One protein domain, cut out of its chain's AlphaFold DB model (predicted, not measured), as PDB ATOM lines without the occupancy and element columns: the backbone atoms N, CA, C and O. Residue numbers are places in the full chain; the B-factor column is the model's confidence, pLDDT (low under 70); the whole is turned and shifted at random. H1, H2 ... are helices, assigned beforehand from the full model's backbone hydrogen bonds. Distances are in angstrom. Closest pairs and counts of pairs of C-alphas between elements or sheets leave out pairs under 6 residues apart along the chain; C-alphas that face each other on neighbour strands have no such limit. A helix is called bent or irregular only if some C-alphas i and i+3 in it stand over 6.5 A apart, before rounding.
ATOM      1  N   ASN A 320      52.138   1.189 -33.568       88.62
ATOM      2  CA  ASN A 320      51.979  -0.211 -33.965       88.62
ATOM      3  C   ASN A 320      50.949  -0.385 -35.096       88.62
ATOM      4  O   ASN A 320      50.004   0.390 -35.219       88.62
ATOM      5  N   ASP A 321      51.046  -1.485 -35.848       86.56
ATOM      6  CA  ASP A 321      50.121  -1.859 -36.940       86.56
ATOM      7  C   ASP A 321      48.630  -1.919 -36.503       86.56
ATOM      8  O   ASP A 321      47.715  -1.805 -37.316       86.56
ATOM      9  N   ILE A 322      48.371  -2.032 -35.192       86.25
ATOM     10  CA  ILE A 322      47.042  -1.942 -34.559       86.25
ATOM     11  C   ILE A 322      46.458  -0.517 -34.634       86.25
ATOM     12  O   ILE A 322      45.273  -0.357 -34.927       86.25
ATOM     13  N   TYR A 323      47.272   0.525 -34.437       90.12
ATOM     14  CA  TYR A 323      46.840   1.926 -34.525       90.12
ATOM     15  C   TYR A 323      46.336   2.256 -35.937       90.12
ATOM     16  O   TYR A 323      45.231   2.774 -36.104       90.12
ATOM     17  N   PHE A 324      47.079   1.839 -36.967       89.62
ATOM     18  CA  PHE A 324      46.689   2.018 -38.368       89.62
ATOM     19  C   PHE A 324      45.450   1.201 -38.769       89.62
ATOM     20  O   PHE A 324      44.815   1.489 -39.787       89.62
ATOM     21  N   ARG A 325      45.046   0.200 -37.976       84.88
ATOM     22  CA  ARG A 325      43.743  -0.471 -38.128       84.88
ATOM     23  C   ARG A 325      42.612   0.354 -37.521       84.88
ATOM     24  O   ARG A 325      41.512   0.293 -38.059       84.88
ATOM     25  N   GLY A 326      42.854   1.151 -36.479       80.12
ATOM     26  CA  GLY A 326      41.845   2.048 -35.902       80.12
ATOM     27  C   GLY A 326      40.583   1.306 -35.458       80.12
ATOM     28  O   GLY A 326      39.483   1.648 -35.881       80.12
ATOM     29  N   GLY A 327      40.762   0.206 -34.722       76.69
ATOM     30  CA  GLY A 327      39.676  -0.676 -34.283       76.69
ATOM     31  C   GLY A 327      39.188  -1.711 -35.311       76.69
ATOM     32  O   GLY A 327      38.430  -2.601 -34.929       76.69
ATOM     33  N   ARG A 328      39.622  -1.663 -36.584       81.81
ATOM     34  CA  ARG A 328      39.249  -2.675 -37.598       81.81
ATOM     35  C   ARG A 328      39.708  -4.081 -37.212       81.81
ATOM     36  O   ARG A 328      40.884  -4.310 -36.919       81.81
ATOM     37  N   ALA A 329      38.799  -5.045 -37.351       76.56
ATOM     38  CA  ALA A 329      39.165  -6.454 -37.429       76.56
ATOM     39  C   ALA A 329      40.047  -6.705 -38.668       76.56
ATOM     40  O   ALA A 329      39.879  -6.057 -39.700       76.56
ATOM     41  N   ALA A 330      40.955  -7.685 -38.602       73.62
ATOM     42  CA  ALA A 330      41.897  -7.988 -39.690       73.62
ATOM     43  C   ALA A 330      41.230  -8.344 -41.039       73.62
ATOM     44  O   ALA A 330      41.874  -8.269 -42.081       73.62
ATOM     45  N   SER A 331      39.952  -8.727 -41.019       76.81
ATOM     46  CA  SER A 331      39.133  -9.071 -42.185       76.81
ATOM     47  C   SER A 331      38.332  -7.897 -42.774       76.81
ATOM     48  O   SER A 331      37.743  -8.048 -43.846       76.81
ATOM     49  N   GLU A 332      38.271  -6.732 -42.116       78.25
ATOM     50  CA  GLU A 332      37.399  -5.628 -42.539       78.25
ATOM     51  C   GLU A 332      38.083  -4.689 -43.548       78.25
ATOM     52  O   GLU A 332      38.877  -3.819 -43.194       78.25
ATOM     53  N   ARG A 333      37.708  -4.813 -44.828       79.19
ATOM     54  CA  ARG A 333      38.238  -4.007 -45.950       79.19
ATOM     55  C   ARG A 333      37.615  -2.599 -46.068       79.19
ATOM     56  O   ARG A 333      37.481  -2.079 -47.174       79.19
ATOM     57  N   LEU A 334      37.184  -1.986 -44.963       82.69
ATOM     58  CA  LEU A 334      36.795  -0.566 -44.949       82.69
ATOM     59  C   LEU A 334      38.040   0.318 -44.805       82.69
ATOM     60  O   LEU A 334      38.994  -0.083 -44.144       82.69
ATOM     61  N   SER A 335      38.021   1.527 -45.370       88.06
ATOM     62  CA  SER A 335      39.039   2.557 -45.114       88.06
ATOM     63  C   SER A 335      38.916   3.146 -43.702       88.06
ATOM     64  O   SER A 335      37.823   3.193 -43.131       88.06
ATOM     65  N   ALA A 336      40.032   3.634 -43.157       90.06
ATOM     66  CA  ALA A 336      40.101   4.404 -41.918       90.06
ATOM     67  C   ALA A 336      39.195   5.630 -42.013       90.06
ATOM     68  O   ALA A 336      38.392   5.866 -41.115       90.06
ATOM     69  N   ALA A 337      39.251   6.336 -43.149       90.75
ATOM     70  CA  ALA A 337      38.411   7.493 -43.434       90.75
ATOM     71  C   ALA A 337      36.917   7.187 -43.249       90.75
ATOM     72  O   ALA A 337      36.203   7.920 -42.574       90.75
ATOM     73  N   ARG A 338      36.446   6.037 -43.748       89.31
ATOM     74  CA  ARG A 338      35.041   5.616 -43.622       89.31
ATOM     75  C   ARG A 338      34.654   5.157 -42.209       89.31
ATOM     76  O   ARG A 338      33.474   4.970 -41.916       89.31
ATOM     77  N   ILE A 339      35.626   4.945 -41.330       88.00
ATOM     78  CA  ILE A 339      35.387   4.697 -39.905       88.00
ATOM     79  C   ILE A 339      35.405   6.019 -39.139       88.00
ATOM     80  O   ILE A 339      34.492   6.229 -38.349       88.00
ATOM     81  N   GLY A 340      36.308   6.953 -39.456       89.06
ATOM     82  CA  GLY A 340      36.243   8.329 -38.954       89.06
ATOM     83  C   GLY A 340      34.903   8.994 -39.287       89.06
ATOM     84  O   GLY A 340      34.249   9.519 -38.393       89.06
ATOM     85  N   GLU A 341      34.417   8.837 -40.525       91.12
ATOM     86  CA  GLU A 341      33.074   9.252 -40.960       91.12
ATOM     87  C   GLU A 341      31.979   8.712 -40.016       91.12
ATOM     88  O   GLU A 341      31.156   9.472 -39.503       91.12
ATOM     89  N   LYS A 342      31.985   7.400 -39.733       88.19
ATOM     90  CA  LYS A 342      31.027   6.763 -38.809       88.19
ATOM     91  C   LYS A 342      31.159   7.277 -37.372       88.19
ATOM     92  O   LYS A 342      30.138   7.404 -36.704       88.19
ATOM     93  N   MET A 343      32.380   7.526 -36.896       86.50
ATOM     94  CA  MET A 343      32.656   7.995 -35.532       86.50
ATOM     95  C   MET A 343      32.187   9.440 -35.338       86.50
ATOM     96  O   MET A 343      31.527   9.744 -34.349       86.50
ATOM     97  N   LEU A 344      32.400  10.310 -36.326       87.44
ATOM     98  CA  LEU A 344      31.829  11.657 -36.332       87.44
ATOM     99  C   LEU A 344      30.292  11.611 -36.390       87.44
ATOM    100  O   LEU A 344      29.628  12.300 -35.616       87.44
ATOM    101  N   PHE A 345      29.700  10.739 -37.219       88.38
ATOM    102  CA  PHE A 345      28.242  10.543 -37.244       88.38
ATOM    103  C   PHE A 345      27.657   9.947 -35.950       88.38
ATOM    104  O   PHE A 345      26.469  10.146 -35.693       88.38
ATOM    105  N   SER A 346      28.445   9.236 -35.132       88.25
ATOM    106  CA  SER A 346      28.023   8.733 -33.815       88.25
ATOM    107  C   SER A 346      28.314   9.702 -32.658       88.25
ATOM    108  O   SER A 346      27.999   9.380 -31.512       88.25
ATOM    109  N   GLY A 347      28.897  10.877 -32.931       86.00
ATOM    110  CA  GLY A 347      29.324  11.846 -31.913       86.00
ATOM    111  C   GLY A 347      30.606  11.451 -31.165       86.00
ATOM    112  O   GLY A 347      30.972  12.088 -30.180       86.00
ATOM    113  N   GLN A 348      31.310  10.412 -31.620       80.25
ATOM    114  CA  GLN A 348      32.553   9.898 -31.036       80.25
ATOM    115  C   GLN A 348      33.788  10.635 -31.577       80.25
ATOM    116  O   GLN A 348      34.757  10.016 -32.006       80.25
ATOM    117  N   ASP A 349      33.752  11.965 -31.540       73.56
ATOM    118  CA  ASP A 349      34.868  12.844 -31.924       73.56
ATOM    119  C   ASP A 349      35.996  12.821 -30.866       73.56
ATOM    120  O   ASP A 349      37.188  12.807 -31.166       73.56
ATOM    121  N   ARG A 350      35.625  12.699 -29.582       73.81
ATOM    122  CA  ARG A 350      36.560  12.640 -28.444       73.81
ATOM    123  C   ARG A 350      37.099  11.224 -28.202       73.81
ATOM    124  O   ARG A 350      36.745  10.584 -27.212       73.81
ATOM    125  N   VAL A 351      37.956  10.728 -29.095       69.62
ATOM    126  CA  VAL A 351      38.613   9.414 -28.947       69.62
ATOM    127  C   VAL A 351      40.011   9.549 -28.342       69.62
ATOM    128  O   VAL A 351      40.774  10.441 -28.700       69.62
ATOM    129  N   THR A 352      40.396   8.613 -27.470       71.00
ATOM    130  CA  THR A 352      41.793   8.467 -27.022       71.00
ATOM    131  C   THR A 352      42.721   8.247 -28.229       71.00
ATOM    132  O   THR A 352      42.407   7.350 -29.026       71.00
ATOM    133  N   PRO A 353      43.868   8.951 -28.353       68.69
ATOM    134  CA  PRO A 353      44.700   8.926 -29.558       68.69
ATOM    135  C   PRO A 353      44.987   7.525 -30.111       68.69
ATOM    136  O   PRO A 353      44.719   7.260 -31.282       68.69
ATOM    137  N   ALA A 354      45.409   6.598 -29.242       67.19
ATOM    138  CA  ALA A 354      45.781   5.226 -29.593       67.19
ATOM    139  C   ALA A 354      44.677   4.389 -30.282       67.19
ATOM    140  O   ALA A 354      45.001   3.468 -31.028       67.19
ATOM    141  N   ASN A 355      43.392   4.691 -30.050       72.62
ATOM    142  CA  ASN A 355      42.278   3.815 -30.449       72.62
ATOM    143  C   ASN A 355      41.421   4.343 -31.612       72.62
ATOM    144  O   ASN A 355      40.638   3.576 -32.169       72.62
ATOM    145  N   GLY A 356      41.542   5.621 -31.995       80.12
ATOM    146  CA  GLY A 356      40.696   6.187 -33.058       80.12
ATOM    147  C   GLY A 356      41.189   7.452 -33.753       80.12
ATOM    148  O   GLY A 356      40.517   7.908 -34.676       80.12
ATOM    149  N   MET A 357      42.359   7.997 -33.401       89.25
ATOM    150  CA  MET A 357      42.870   9.178 -34.106       89.25
ATOM    151  C   MET A 357      43.212   8.876 -35.572       89.25
ATOM    152  O   MET A 357      42.949   9.714 -36.426       89.25
ATOM    153  N   TRP A 358      43.705   7.675 -35.906       92.44
ATOM    154  CA  TRP A 358      43.981   7.315 -37.305       92.44
ATOM    155  C   TRP A 358      42.729   7.342 -38.211       92.44
ATOM    156  O   TRP A 358      42.784   8.012 -39.243       92.44
ATOM    157  N   PRO A 359      41.586   6.715 -37.848       92.81
ATOM    158  CA  PRO A 359      40.302   6.919 -38.523       92.81
ATOM    159  C   PRO A 359      39.915   8.384 -38.748       92.81
ATOM    160  O   PRO A 359      39.554   8.745 -39.868       92.81
ATOM    161  N   LEU A 360      40.019   9.227 -37.715       91.12
ATOM    162  CA  LEU A 360      39.653  10.645 -37.793       91.12
ATOM    163  C   LEU A 360      40.600  11.435 -38.713       91.12
ATOM    164  O   LEU A 360      40.132  12.137 -39.604       91.12
ATOM    165  N   VAL A 361      41.917  11.247 -38.583       92.00
ATOM    166  CA  VAL A 361      42.934  11.864 -39.457       92.00
ATOM    167  C   VAL A 361      42.734  11.448 -40.915       92.00
ATOM    168  O   VAL A 361      42.765  12.292 -41.807       92.00
ATOM    169  N   CYS A 362      42.465  10.166 -41.179       93.88
ATOM    170  CA  CYS A 362      42.191   9.698 -42.538       93.88
ATOM    171  C   CYS A 362      40.888  10.268 -43.106       93.88
ATOM    172  O   CYS A 362      40.815  10.497 -44.310       93.88
ATOM    173  N   ASN A 363      39.870  10.491 -42.270       93.81
ATOM    174  CA  ASN A 363      38.623  11.129 -42.688       93.81
ATOM    175  C   ASN A 363      38.854  12.596 -43.062       93.81
ATOM    176  O   ASN A 363      38.459  13.012 -44.147       93.81
ATOM    177  N   GLU A 364      39.516  13.352 -42.186       92.00
ATOM    178  CA  GLU A 364      39.706  14.797 -42.343       92.00
ATOM    179  C   GLU A 364      40.647  15.139 -43.508       92.00
ATOM    180  O   GLU A 364      40.356  16.019 -44.315       92.00
ATOM    181  N   VAL A 365      41.738  14.380 -43.666       92.69
ATOM    182  CA  VAL A 365      42.660  14.504 -44.811       92.69
ATOM    183  C   VAL A 365      42.076  13.860 -46.085       92.69
ATOM    184  O   VAL A 365      42.556  14.111 -47.190       92.69
ATOM    185  N   GLY A 366      41.020  13.047 -45.965       94.12
ATOM    186  CA  GLY A 366      40.361  12.378 -47.091       94.12
ATOM    187  C   GLY A 366      41.187  11.258 -47.732       94.12
ATOM    188  O   GLY A 366      41.095  11.050 -48.942       94.12
ATOM    189  N   LEU A 367      42.006  10.549 -46.944       94.12
ATOM    190  CA  LEU A 367      42.915   9.512 -47.442       94.12
ATOM    191  C   LEU A 367      42.157   8.310 -48.028       94.12
ATOM    192  O   LEU A 367      41.261   7.735 -47.402       94.12
ATOM    193  N   SER A 368      42.568   7.894 -49.225       92.75
ATOM    194  CA  SER A 368      42.140   6.642 -49.848       92.75
ATOM    195  C   SER A 368      42.776   5.423 -49.167       92.75
ATOM    196  O   SER A 368      43.780   5.531 -48.460       92.75
ATOM    197  N   TYR A 369      42.238   4.228 -49.423       91.06
ATOM    198  CA  TYR A 369      42.808   2.987 -48.886       91.06
ATOM    199  C   TYR A 369      44.238   2.728 -49.410       91.06
ATOM    200  O   TYR A 369      45.098   2.243 -48.676       91.06
ATOM    201  N   GLU A 370      44.534   3.108 -50.656       91.88
ATOM    202  CA  GLU A 370      45.882   3.030 -51.234       91.88
ATOM    203  C   GLU A 370      46.830   4.093 -50.649       91.88
ATOM    204  O   GLU A 370      48.046   3.905 -50.642       91.88
ATOM    205  N   GLN A 371      46.306   5.220 -50.151       93.94
ATOM    206  CA  GLN A 371      47.094   6.195 -49.392       93.94
ATOM    207  C   GLN A 371      47.362   5.707 -47.960       93.94
ATOM    208  O   GLN A 371      48.499   5.814 -47.506       93.94
ATOM    209  N   GLU A 372      46.379   5.096 -47.282       92.62
ATOM    210  CA  GLU A 372      46.589   4.422 -45.989       92.62
ATOM    211  C   GLU A 372      47.710   3.375 -46.076       92.62
ATOM    212  O   GLU A 372      48.610   3.364 -45.234       92.62
ATOM    213  N   GLU A 373      47.692   2.510 -47.099       90.31
ATOM    214  CA  GLU A 373      48.738   1.495 -47.258       90.31
ATOM    215  C   GLU A 373      50.086   2.097 -47.667       90.31
ATOM    216  O   GLU A 373      51.114   1.627 -47.189       90.31
ATOM    217  N   ARG A 374      50.121   3.170 -48.472       92.06
ATOM    218  CA  ARG A 374      51.383   3.871 -48.767       92.06
ATOM    219  C   ARG A 374      52.016   4.482 -47.518       92.06
ATOM    220  O   ARG A 374      53.228   4.362 -47.368       92.06
ATOM    221  N   VAL A 375      51.232   5.054 -46.598       91.88
ATOM    222  CA  VAL A 375      51.761   5.548 -45.311       91.88
ATOM    223  C   VAL A 375      52.272   4.393 -44.444       91.88
ATOM    224  O   VAL A 375      53.384   4.487 -43.924       91.88
ATOM    225  N   ARG A 376      51.541   3.268 -44.351       90.88
ATOM    226  CA  ARG A 376      52.042   2.057 -43.667       90.88
ATOM    227  C   ARG A 376      53.334   1.528 -44.294       90.88
ATOM    228  O   ARG A 376      54.262   1.163 -43.580       90.88
ATOM    229  N   ASN A 377      53.433   1.501 -45.622       90.56
ATOM    230  CA  ASN A 377      54.629   1.020 -46.308       90.56
ATOM    231  C   ASN A 377      55.830   1.957 -46.104       90.56
ATOM    232  O   ASN A 377      56.928   1.487 -45.818       90.56
ATOM    233  N   PHE A 378      55.614   3.273 -46.165       90.81
ATOM    234  CA  PHE A 378      56.634   4.272 -45.844       90.81
ATOM    235  C   PHE A 378      57.117   4.148 -44.391       90.81
ATOM    236  O   PHE A 378      58.321   4.169 -44.146       90.81
ATOM    237  N   GLN A 379      56.212   3.897 -43.435       91.88
ATOM    238  CA  GLN A 379      56.594   3.568 -42.060       91.88
ATOM    239  C   GLN A 379      57.482   2.316 -41.997       91.88
ATOM    240  O   GLN A 379      58.519   2.364 -41.342       91.88
ATOM    241  N   ARG A 380      57.115   1.206 -42.658       90.25
ATOM    242  CA  ARG A 380      57.934  -0.026 -42.663       90.25
ATOM    243  C   ARG A 380      59.335   0.227 -43.233       90.25
ATOM    244  O   ARG A 380      60.310  -0.277 -42.680       90.25
ATOM    245  N   ILE A 381      59.446   1.042 -44.286       91.06
ATOM    246  CA  ILE A 381      60.729   1.462 -44.873       91.06
ATOM    247  C   ILE A 381      61.552   2.272 -43.862       91.06
ATOM    248  O   ILE A 381      62.704   1.922 -43.611       91.06
ATOM    249  N   LEU A 382      60.966   3.297 -43.229       90.19
ATOM    250  CA  LEU A 382      61.652   4.098 -42.205       90.19
ATOM    251  C   LEU A 382      62.094   3.250 -41.007       90.19
ATOM    252  O   LEU A 382      63.249   3.322 -40.610       90.19
ATOM    253  N   LEU A 383      61.217   2.396 -40.477       90.38
ATOM    254  CA  LEU A 383      61.536   1.489 -39.371       90.38
ATOM    255  C   LEU A 383      62.694   0.535 -39.706       90.38
ATOM    256  O   LEU A 383      63.512   0.244 -38.836       90.38
ATOM    257  N   THR A 384      62.791   0.089 -40.961       91.81
ATOM    258  CA  THR A 384      63.898  -0.748 -41.451       91.81
ATOM    259  C   THR A 384      65.199   0.053 -41.635       91.81
ATOM    260  O   THR A 384      66.289  -0.515 -41.552       91.81
ATOM    261  N   ASN A 385      65.124   1.373 -41.847       93.94
ATOM    262  CA  ASN A 385      66.300   2.237 -41.926       93.94
ATOM    263  C   ASN A 385      66.908   2.477 -40.533       93.94
ATOM    264  O   ASN A 385      66.427   3.301 -39.751       93.94
TER     265      ASN A 385
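AT A GLANCE: This is residues 320 to 385 of the 763 residues of the protein "Hypothetical protein" of Attheya septentrionalis (UniProt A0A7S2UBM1). Two helices, H1 and H2, pack at nearly a right angle, and a longer helix, H3, reaches away from them as an arm, so that H1 and H3 extend to opposite ends of the longest axis with H2 between. Ahead of the helices, residues 320 to 335 form a long loop with no named element, which swings out to one side around Ser 331 and comes back to the start of H1. The printed part has 66 residues with three named helices, in the order H1, H2, H3, and no named strand, and its class is all helix. The whole is compact, with a radius of gyration of the C-alphas of 11.8 A, but its outline is elongated, spanning 39 by 24 by 22 A.

HOW THE PARTS SIT: After the opening stretch come H1, residues 336 to 345, and H2, residues 353 to 365, which touch with 27 pairs of C-alphas within 8 A. Their closest C-alphas are those of Ala 337 and Asn 363, 3.7 A apart, and their lines are about perpendicular, at 84 degrees. H3, residues 369 to 384, is close to H2 but not clearly touching, the closest C-alphas being those of Cys 362 and Glu 372, 7.7 A apart. These two run opposite ways at a steep tilt of 53 degrees. H3 is also close to H1 but not clearly touching, with the C-alphas of Ala 336 and Tyr 369 closest at 7.6 A. H1 and H3 run opposite ways at a steep tilt of 59 degrees. In H3 every O i to N i+4 pair is within hydrogen-bond range, against 5 of 6 in H1 and 7 of 9 in H2.

IN THESE COORDINATES: H1 begins at C-alpha 336, at (40.101, 4.404, -41.918), and measures 14.1 A from first to last C-alpha. H2 measures 16.4 A and is irregular, with C-alphas 355 and 358 being 7.9 A apart. H3, the longest helix, measures 22.7 A and runs from C-alpha 369 at (42.808, 2.987, -48.886) to C-alpha 384 at (63.898, -0.748, -41.451).

THE WHOLE: The two C-alphas farthest apart are those of Ser 346 and Asn 385, 39.7 A. The printed part has no cut. The link from H1 to H2 has 7 residues and is short, and that from H2 to H3 has 3 residues and is tight. The mean pLDDT of the printed part is 86.5, and residues 351, 353 and 354 are under 70; of these, 353 and 354 belong to H2.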